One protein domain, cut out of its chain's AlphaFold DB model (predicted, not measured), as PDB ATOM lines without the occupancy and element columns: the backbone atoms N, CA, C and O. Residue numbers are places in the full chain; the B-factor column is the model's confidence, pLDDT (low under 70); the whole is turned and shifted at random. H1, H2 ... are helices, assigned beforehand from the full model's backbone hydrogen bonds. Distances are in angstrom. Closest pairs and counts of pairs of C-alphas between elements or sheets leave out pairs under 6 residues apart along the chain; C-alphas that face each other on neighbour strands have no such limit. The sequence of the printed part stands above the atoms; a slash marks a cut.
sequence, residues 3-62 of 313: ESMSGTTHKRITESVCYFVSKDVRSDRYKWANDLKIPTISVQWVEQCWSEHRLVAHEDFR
ATOM      1  N   GLU A   3      16.365  39.946 -40.507       73.75
ATOM      2  CA  GLU A   3      16.266  39.359 -41.861       73.75
ATOM      3  C   GLU A   3      16.851  40.273 -42.944       73.75
ATOM      4  O   GLU A   3      17.465  39.820 -43.903       73.75
ATOM      5  N   SER A   4      16.729  41.584 -42.743       70.75
ATOM      6  CA  SER A   4      17.296  42.611 -43.617       70.75
ATOM      7  C   SER A   4      18.832  42.672 -43.551       70.75
ATOM      8  O   SER A   4      19.444  43.228 -44.453       70.75
ATOM      9  N   MET A   5      19.450  42.097 -42.511       69.31
ATOM     10  CA  MET A   5      20.904  41.925 -42.358       69.31
ATOM     11  C   MET A   5      21.358  40.496 -42.701       69.31
ATOM     12  O   MET A   5      22.415  40.061 -42.257       69.31
ATOM     13  N   SER A   6      20.551  39.739 -43.452       76.31
ATOM     14  CA  SER A   6      20.789  38.320 -43.768       76.31
ATOM     15  C   SER A   6      20.813  37.379 -42.551       76.31
ATOM     16  O   SER A   6      21.234  36.231 -42.666       76.31
ATOM     17  N   GLY A   7      20.342  37.829 -41.385       72.06
ATOM     18  CA  GLY A   7      20.175  36.981 -40.206       72.06
ATOM     19  C   GLY A   7      18.860  36.201 -40.243       72.06
ATOM     20  O   GLY A   7      17.861  36.665 -40.789       72.06
ATOM     21  N   THR A   8      18.817  35.034 -39.605       75.19
ATOM     22  CA  THR A   8      17.588  34.240 -39.460       75.19
ATOM     23  C   THR A   8      16.993  34.396 -38.065       75.19
ATOM     24  O   THR A   8      17.695  34.342 -37.055       75.19
ATOM     25  N   THR A   9      15.672  34.576 -37.981       74.44
ATOM     26  CA  THR A   9      14.962  34.557 -36.695       74.44
ATOM     27  C   THR A   9      14.336  33.187 -36.465       74.44
ATOM     28  O   THR A   9      13.664  32.629 -37.329       74.44
ATOM     29  N   HIS A  10      14.547  32.627 -35.276       70.38
ATOM     30  CA  HIS A  10      13.975  31.338 -34.905       70.38
ATOM     31  C   HIS A  10      12.936  31.539 -33.803       70.38
ATOM     32  O   HIS A  10      13.225  32.075 -32.735       70.38
ATOM     33  N   LYS A  11      11.701  31.080 -34.040       66.75
ATOM     34  CA  LYS A  11      10.635  31.101 -33.017       66.75
ATOM     35  C   LYS A  11      10.856  30.066 -31.910       66.75
ATOM     36  O   LYS A  11      10.286  30.191 -30.828       66.75
ATOM     37  N   ARG A  12      11.658  29.038 -32.193       64.50
ATOM     38  CA  ARG A  12      12.052  27.973 -31.268       64.50
ATOM     39  C   ARG A  12      13.561  27.992 -31.141       64.50
ATOM     40  O   ARG A  12      14.250  28.150 -32.144       64.50
ATOM     41  N   ILE A  13      14.058  27.820 -29.925       64.00
ATOM     42  CA  ILE A  13      15.494  27.721 -29.728       64.00
ATOM     43  C   ILE A  13      15.929  26.327 -30.220       64.00
ATOM     44  O   ILE A  13      15.281  25.325 -29.920       64.00
ATOM     45  N   THR A  14      16.945  26.297 -31.074       68.19
ATOM     46  CA  THR A  14      17.500  25.102 -31.731       68.19
ATOM     47  C   THR A  14      19.019  25.137 -31.578       68.19
ATOM     48  O   THR A  14      19.563  26.176 -31.212       68.19
ATOM     49  N   GLU A  15      19.711  24.032 -31.856       63.94
ATOM     50  CA  GLU A  15      21.179  23.954 -31.735       63.94
ATOM     51  C   GLU A  15      21.923  24.916 -32.679       63.94
ATOM     52  O   GLU A  15      23.076  25.249 -32.435       63.94
ATOM     53  N   SER A  16      21.258  25.429 -33.721       69.56
ATOM     54  CA  SER A  16      21.812  26.422 -34.649       69.56
ATOM     55  C   SER A  16      21.670  27.877 -34.175       69.56
ATOM     56  O   SER A  16      21.958  28.798 -34.937       69.56
ATOM     57  N   VAL A  17      21.152  28.124 -32.965       73.88
ATOM     58  CA  VAL A  17      20.945  29.488 -32.455       73.88
ATOM     59  C   VAL A  17      22.237  30.029 -31.847       73.88
ATOM     60  O   VAL A  17      22.647  29.610 -30.770       73.88
ATOM     61  N   CYS A  18      22.833  31.023 -32.508       80.44
ATOM     62  CA  CYS A  18      24.068  31.664 -32.044       80.44
ATOM     63  C   CYS A  18      23.847  32.662 -30.896       80.44
ATOM     64  O   CYS A  18      24.714  32.818 -30.041       80.44
ATOM     65  N   TYR A  19      22.695  33.343 -30.869       85.44
ATOM     66  CA  TYR A  19      22.392  34.391 -29.891       85.44
ATOM     67  C   TYR A  19      20.943  34.306 -29.420       85.44
ATOM     68  O   TYR A  19      20.024  34.124 -30.223       85.44
ATOM     69  N   PHE A  20      20.725  34.512 -28.124       88.44
ATOM     70  CA  PHE A  20      19.392  34.673 -27.558       88.44
ATOM     71  C   PHE A  20      19.149  36.145 -27.224       88.44
ATOM     72  O   PHE A  20      19.781  36.704 -26.331       88.44
ATOM     73  N   VAL A  21      18.233  36.795 -27.945       88.38
ATOM     74  CA  VAL A  21      17.891  38.202 -27.698       88.38
ATOM     75  C   VAL A  21      16.742  38.276 -26.695       88.38
ATOM     76  O   VAL A  21      15.661  37.743 -26.952       88.38
ATOM     77  N   SER A  22      16.953  38.952 -25.565       89.62
ATOM     78  CA  SER A  22      15.929  39.133 -24.531       89.62
ATOM     79  C   SER A  22      15.952  40.532 -23.918       89.62
ATOM     80  O   SER A  22      16.974  41.215 -23.890       89.62
ATOM     81  N   LYS A  23      14.797  40.959 -23.397       88.38
ATOM     82  CA  LYS A  23      14.643  42.218 -22.654       88.38
ATOM     83  C   LYS A  23      15.086  42.089 -21.191       88.38
ATOM     84  O   LYS A  23      15.594  43.048 -20.612       88.38
ATOM     85  N   ASP A  24      14.855  40.923 -20.598       90.56
ATOM     86  CA  ASP A  24      15.133  40.612 -19.196       90.56
ATOM     87  C   ASP A  24      15.409  39.108 -19.004       90.56
ATOM     88  O   ASP A  24      15.359  38.320 -19.956       90.56
ATOM     89  N   VAL A  25      15.759  38.721 -17.777       92.31
ATOM     90  CA  VAL A  25      16.125  37.336 -17.431       92.31
ATOM     91  C   VAL A  25      14.928  36.473 -17.005       92.31
ATOM     92  O   VAL A  25      15.105  35.326 -16.614       92.31
ATOM     93  N   ARG A  26      13.698  37.006 -17.046       88.31
ATOM     94  CA  ARG A  26      12.529  36.384 -16.395       88.31
ATOM     95  C   ARG A  26      11.830  35.323 -17.235       88.31
ATOM     96  O   ARG A  26      10.944  34.641 -16.730       88.31
ATOM     97  N   SER A  27      12.149  35.227 -18.522       85.81
ATOM     98  CA  SER A  27      11.515  34.256 -19.413       85.81
ATOM     99  C   SER A  27      12.055  32.848 -19.167       85.81
ATOM    100  O   SER A  27      13.262  32.666 -19.077       85.81
ATOM    101  N   ASP A  28      11.203  31.825 -19.221       82.62
ATOM    102  CA  ASP A  28      11.662  30.426 -19.208       82.62
ATOM    103  C   ASP A  28      12.636  30.120 -20.360       82.62
ATOM    104  O   ASP A  28      13.548  29.304 -20.232       82.62
ATOM    105  N   ARG A  29      12.511  30.846 -21.481       83.88
ATOM    106  CA  ARG A  29      13.445  30.761 -22.613       83.88
ATOM    107  C   ARG A  29      14.856  31.233 -22.251       83.88
ATOM    108  O   ARG A  29      15.817  30.707 -22.804       83.88
ATOM    109  N   TYR A  30      14.981  32.178 -21.315       87.38
ATOM    110  CA  TYR A  30      16.273  32.619 -20.789       87.38
ATOM    111  C   TYR A  30      16.979  31.481 -20.055       87.38
ATOM    112  O   TYR A  30      18.162  31.246 -20.293       87.38
ATOM    113  N   LYS A  31      16.255  30.747 -19.197       84.25
ATOM    114  CA  LYS A  31      16.820  29.616 -18.446       84.25
ATOM    115  C   LYS A  31      17.434  28.589 -19.394       84.25
ATOM    116  O   LYS A  31      18.589  28.212 -19.232       84.25
ATOM    117  N   TRP A  32      16.699  28.248 -20.452       83.69
ATOM    118  CA  TRP A  32      17.170  27.317 -21.476       83.69
ATOM    119  C   TRP A  32      18.417  27.821 -22.215       83.69
ATOM    120  O   TRP A  32      19.375  27.072 -22.395       83.69
ATOM    121  N   ALA A  33      18.444  29.103 -22.597       85.56
ATOM    122  CA  ALA A  33      19.617  29.711 -23.226       85.56
ATOM    123  C   ALA A  33      20.849  29.685 -22.301       85.56
ATOM    124  O   ALA A  33      21.954  29.386 -22.753       85.56
ATOM    125  N   ASN A  34      20.662  29.936 -21.001       84.25
ATOM    126  CA  ASN A  34      21.737  29.894 -20.009       84.25
ATOM    127  C   ASN A  34      22.278  28.469 -19.778       84.25
ATOM    128  O   ASN A  34      23.490  28.278 -19.609       84.25
ATOM    129  N   ASP A  35      21.400  27.465 -19.796       81.81
ATOM    130  CA  ASP A  35      21.784  26.056 -19.678       81.81
ATOM    131  C   ASP A  35      22.587  25.590 -20.902       81.81
ATOM    132  O   ASP A  35      23.630  24.958 -20.738       81.81
ATOM    133  N   LEU A  36      22.187  25.999 -22.112       83.31
ATOM    134  CA  LEU A  36      22.916  25.717 -23.357       83.31
ATOM    135  C   LEU A  36      24.129  26.620 -23.611       83.31
ATOM    136  O   LEU A  36      24.779  26.495 -24.646       83.31
ATOM    137  N   LYS A  37      24.437  27.542 -22.691       85.06
ATOM    138  CA  LYS A  37      25.534  28.516 -22.831       85.06
ATOM    139  C   LYS A  37      25.434  29.377 -24.092       85.06
ATOM    140  O   LYS A  37      26.442  29.900 -24.563       85.06
ATOM    141  N   ILE A  38      24.215  29.590 -24.582       88.06
ATOM    142  CA  ILE A  38      23.948  30.522 -25.673       88.06
ATOM    143  C   ILE A  38      24.075  31.945 -25.110       88.06
ATOM    144  O   ILE A  38      23.398  32.279 -24.127       88.06
ATOM    145  N   PRO A  39      24.913  32.811 -25.708       85.50
ATOM    146  CA  PRO A  39      25.026  34.201 -25.296       85.50
ATOM    147  C   PRO A  39      23.661  34.892 -25.307       85.50
ATOM    148  O   PRO A  39      23.003  34.998 -26.345       85.50
ATOM    149  N   THR A  40      23.237  35.368 -24.136       90.62
ATOM    150  CA  THR A  40      22.006  36.146 -24.009       90.62
ATOM    151  C   THR A  40      22.321  37.630 -24.045       90.62
ATOM    152  O   THR A  40      23.042  38.144 -23.187       90.62
ATOM    153  N   ILE A  41      21.766  38.318 -25.034       92.12
ATOM    154  CA  ILE A  41      22.081  39.707 -25.357       92.12
ATOM    155  C   ILE A  41      20.818  40.563 -25.397       92.12
ATOM    156  O   ILE A  41      19.703  40.072 -25.589       92.12
ATOM    157  N   SER A  42      20.994  41.861 -25.187       90.62
ATOM    158  CA  SER A  42      19.908  42.829 -25.287       90.62
ATOM    159  C   SER A  42      19.576  43.164 -26.744       90.62
ATOM    160  O   SER A  42      20.396  43.004 -27.649       90.62
ATOM    161  N   VAL A  43      18.368  43.686 -26.975       88.25
ATOM    162  CA  VAL A  43      17.939  44.161 -28.303       88.25
ATOM    163  C   VAL A  43      18.824  45.287 -28.854       88.25
ATOM    164  O   VAL A  43      18.948  45.412 -30.068       88.25
ATOM    165  N   GLN A  44      19.508  46.034 -27.981       88.81
ATOM    166  CA  GLN A  44      20.410  47.120 -28.375       88.81
ATOM    167  C   GLN A  44      21.552  46.630 -29.265       88.81
ATOM    168  O   GLN A  44      21.999  47.363 -30.136       88.81
ATOM    169  N   TRP A  45      21.987  45.375 -29.114       91.19
ATOM    170  CA  TRP A  45      22.983  44.797 -30.015       91.19
ATOM    171  C   TRP A  45      22.467  44.692 -31.451       91.19
ATOM    172  O   TRP A  45      23.180  45.007 -32.395       91.19
ATOM    173  N   VAL A  46      21.206  44.282 -31.624       86.94
ATOM    174  CA  VAL A  46      20.579  44.183 -32.950       86.94
ATOM    175  C   VAL A  46      20.458  45.569 -33.578       86.94
ATOM    176  O   VAL A  46      20.705  45.721 -34.772       86.94
ATOM    177  N   GLU A  47      20.100  46.570 -32.774       88.06
ATOM    178  CA  GLU A  47      20.042  47.974 -33.193       88.06
ATOM    179  C   GLU A  47      21.433  48.505 -33.570       88.06
ATOM    180  O   GLU A  47      21.569  49.191 -34.582       88.06
ATOM    181  N   GLN A  48      22.477  48.132 -32.824       88.31
ATOM    182  CA  GLN A  48      23.851  48.534 -33.115       88.31
ATOM    183  C   GLN A  48      24.378  47.883 -34.398       88.31
ATOM    184  O   GLN A  48      24.900  48.584 -35.261       88.31
ATOM    185  N   CYS A  49      24.182  46.571 -34.571       86.25
ATOM    186  CA  CYS A  49      24.512  45.870 -35.816       86.25
ATOM    187  C   CYS A  49      23.804  46.501 -37.019       86.25
ATOM    188  O   CYS A  49      24.390  46.645 -38.092       86.25
ATOM    189  N   TRP A  50      22.542  46.901 -36.832       84.19
ATOM    190  CA  TRP A  50      21.761  47.579 -37.859       84.19
ATOM    191  C   TRP A  50      22.341  48.948 -38.216       84.19
ATOM    192  O   TRP A  50      22.467  49.259 -39.397       84.19
ATOM    193  N   SER A  51      22.711  49.737 -37.208       88.12
ATOM    194  CA  SER A  51      23.294  51.071 -37.372       88.12
ATOM    195  C   SER A  51      24.670  51.036 -38.045       88.12
ATOM    196  O   SER A  51      24.958  51.852 -38.915       88.12
ATOM    197  N   GLU A  52      25.521  50.076 -37.673       87.06
ATOM    198  CA  GLU A  52      26.882  49.953 -38.211       87.06
ATOM    199  C   GLU A  52      26.971  49.119 -39.497       87.06
ATOM    200  O   GLU A  52      28.050  49.003 -40.075       87.06
ATOM    201  N   HIS A  53      25.864  48.511 -39.937       83.56
ATOM    202  CA  HIS A  53      25.810  47.607 -41.093       83.56
ATOM    203  C   HIS A  53      26.829  46.454 -41.041       83.56
ATOM    204  O   HIS A  53      27.251  45.933 -42.074       83.56
ATOM    205  N   ARG A  54      27.214  46.029 -39.835       85.50
ATOM    206  CA  ARG A  54      28.148  44.924 -39.593       85.50
ATOM    207  C   ARG A  54      27.785  44.188 -38.314       85.50
ATOM    208  O   ARG A  54      27.091  44.721 -37.451       85.50
ATOM    209  N   LEU A  55      28.315  42.981 -38.159       81.56
ATOM    210  CA  LEU A  55      28.227  42.267 -36.893       81.56
ATOM    211  C   LEU A  55      29.178  42.914 -35.878       81.56
ATOM    212  O   LEU A  55      30.396  42.871 -36.052       81.56
ATOM    213  N   VAL A  56      28.630  43.534 -34.832       88.62
ATOM    214  CA  VAL A  56      29.432  44.127 -33.753       88.62
ATOM    215  C   VAL A  56      29.707  43.103 -32.654       88.62
ATOM    216  O   VAL A  56      28.941  42.153 -32.462       88.62
ATOM    217  N   ALA A  57      30.789  43.313 -31.904       90.00
ATOM    218  CA  ALA A  57      31.081  42.546 -30.696       90.00
ATOM    219  C   ALA A  57      29.878  42.595 -29.734       90.00
ATOM    220  O   ALA A  57      29.226  43.626 -29.569       90.00
ATOM    221  N   HIS A  58      29.534  41.455 -29.145       87.56
ATOM    222  CA  HIS A  58      28.279  41.261 -28.410       87.56
ATOM    223  C   HIS A  58      28.471  41.309 -26.887       87.56
ATOM    224  O   HIS A  58      27.500  41.317 -26.128       87.56
ATOM    225  N   GLU A  59      29.724  41.321 -26.438       88.56
ATOM    226  CA  GLU A  59      30.172  41.232 -25.054       88.56
ATOM    227  C   GLU A  59      29.581  42.357 -24.199       88.56
ATOM    228  O   GLU A  59      29.028  42.082 -23.132       88.56
ATOM    229  N   ASP A  60      29.599  43.586 -24.718       87.50
ATOM    230  CA  ASP A  60      29.076  44.783 -24.043       87.50
ATOM    231  C   ASP A  60      27.544  44.843 -24.015       87.50
ATOM    232  O   ASP A  60      26.945  45.592 -23.245       87.50
ATOM    233  N   PHE A  61      26.891  44.014 -24.828       91.00
ATOM    234  CA  PHE A  61      25.438  43.946 -24.924       91.00
ATOM    235  C   PHE A  61      24.852  42.734 -24.202       91.00
ATOM    236  O   PHE A  61      23.632  42.515 -24.264       91.00
ATOM    237  N   ARG A  62      25.691  41.940 -23.520       91.25
ATOM    238  CA  ARG A  62      25.226  40.815 -22.711       91.25
ATOM    239  C   ARG A  62      24.267  41.291 -21.641       91.25
ATOM    240  O   ARG A  62      24.470  42.306 -20.978       91.25
TER     241      ARG A  62
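This is residues 3 to 62 of the 313 residues of an uncharacterized protein of Chara braunii (UniProt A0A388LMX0). With little regular structure, this is a loop-rich body with two short helices, H2 and H1, at opposite ends of its longest axis, joined by a link through the middle. Residues 3 to 14 run along one side, residues 15 to 27 cross back through the body to H1, and residues 53 to 62 fold back from H2 toward the middle. The 60 printed residues include two named helices, H1 then H2, and no named strand; the class is all helix, with 18 residues in named elements. The whole is compact, with a radius of gyration of the C-alphas of 11.5 A and spans of 31 by 21 by 16 A.

H2, residues 43 to 52, is 14.5 A long and ends at C-alpha 52 (26.882, 49.953, -38.211). H1, residues 28 to 35, is 11.0 A long and begins at C-alpha 28 (11.662, 30.426, -19.208).

H2 and H1 are apart. Residues 20 to 21 pair with residues 40 to 41, parallel. In both helices every O i to N i+4 pair is within hydrogen-bond range.

The C-alphas farthest apart, of Asp 28 and His 53, are 31.2 A apart. The printed part has no cut; seven residues make the short link from H1 to H2. Residue 5 and residues 11 to 16 have pLDDT under 70.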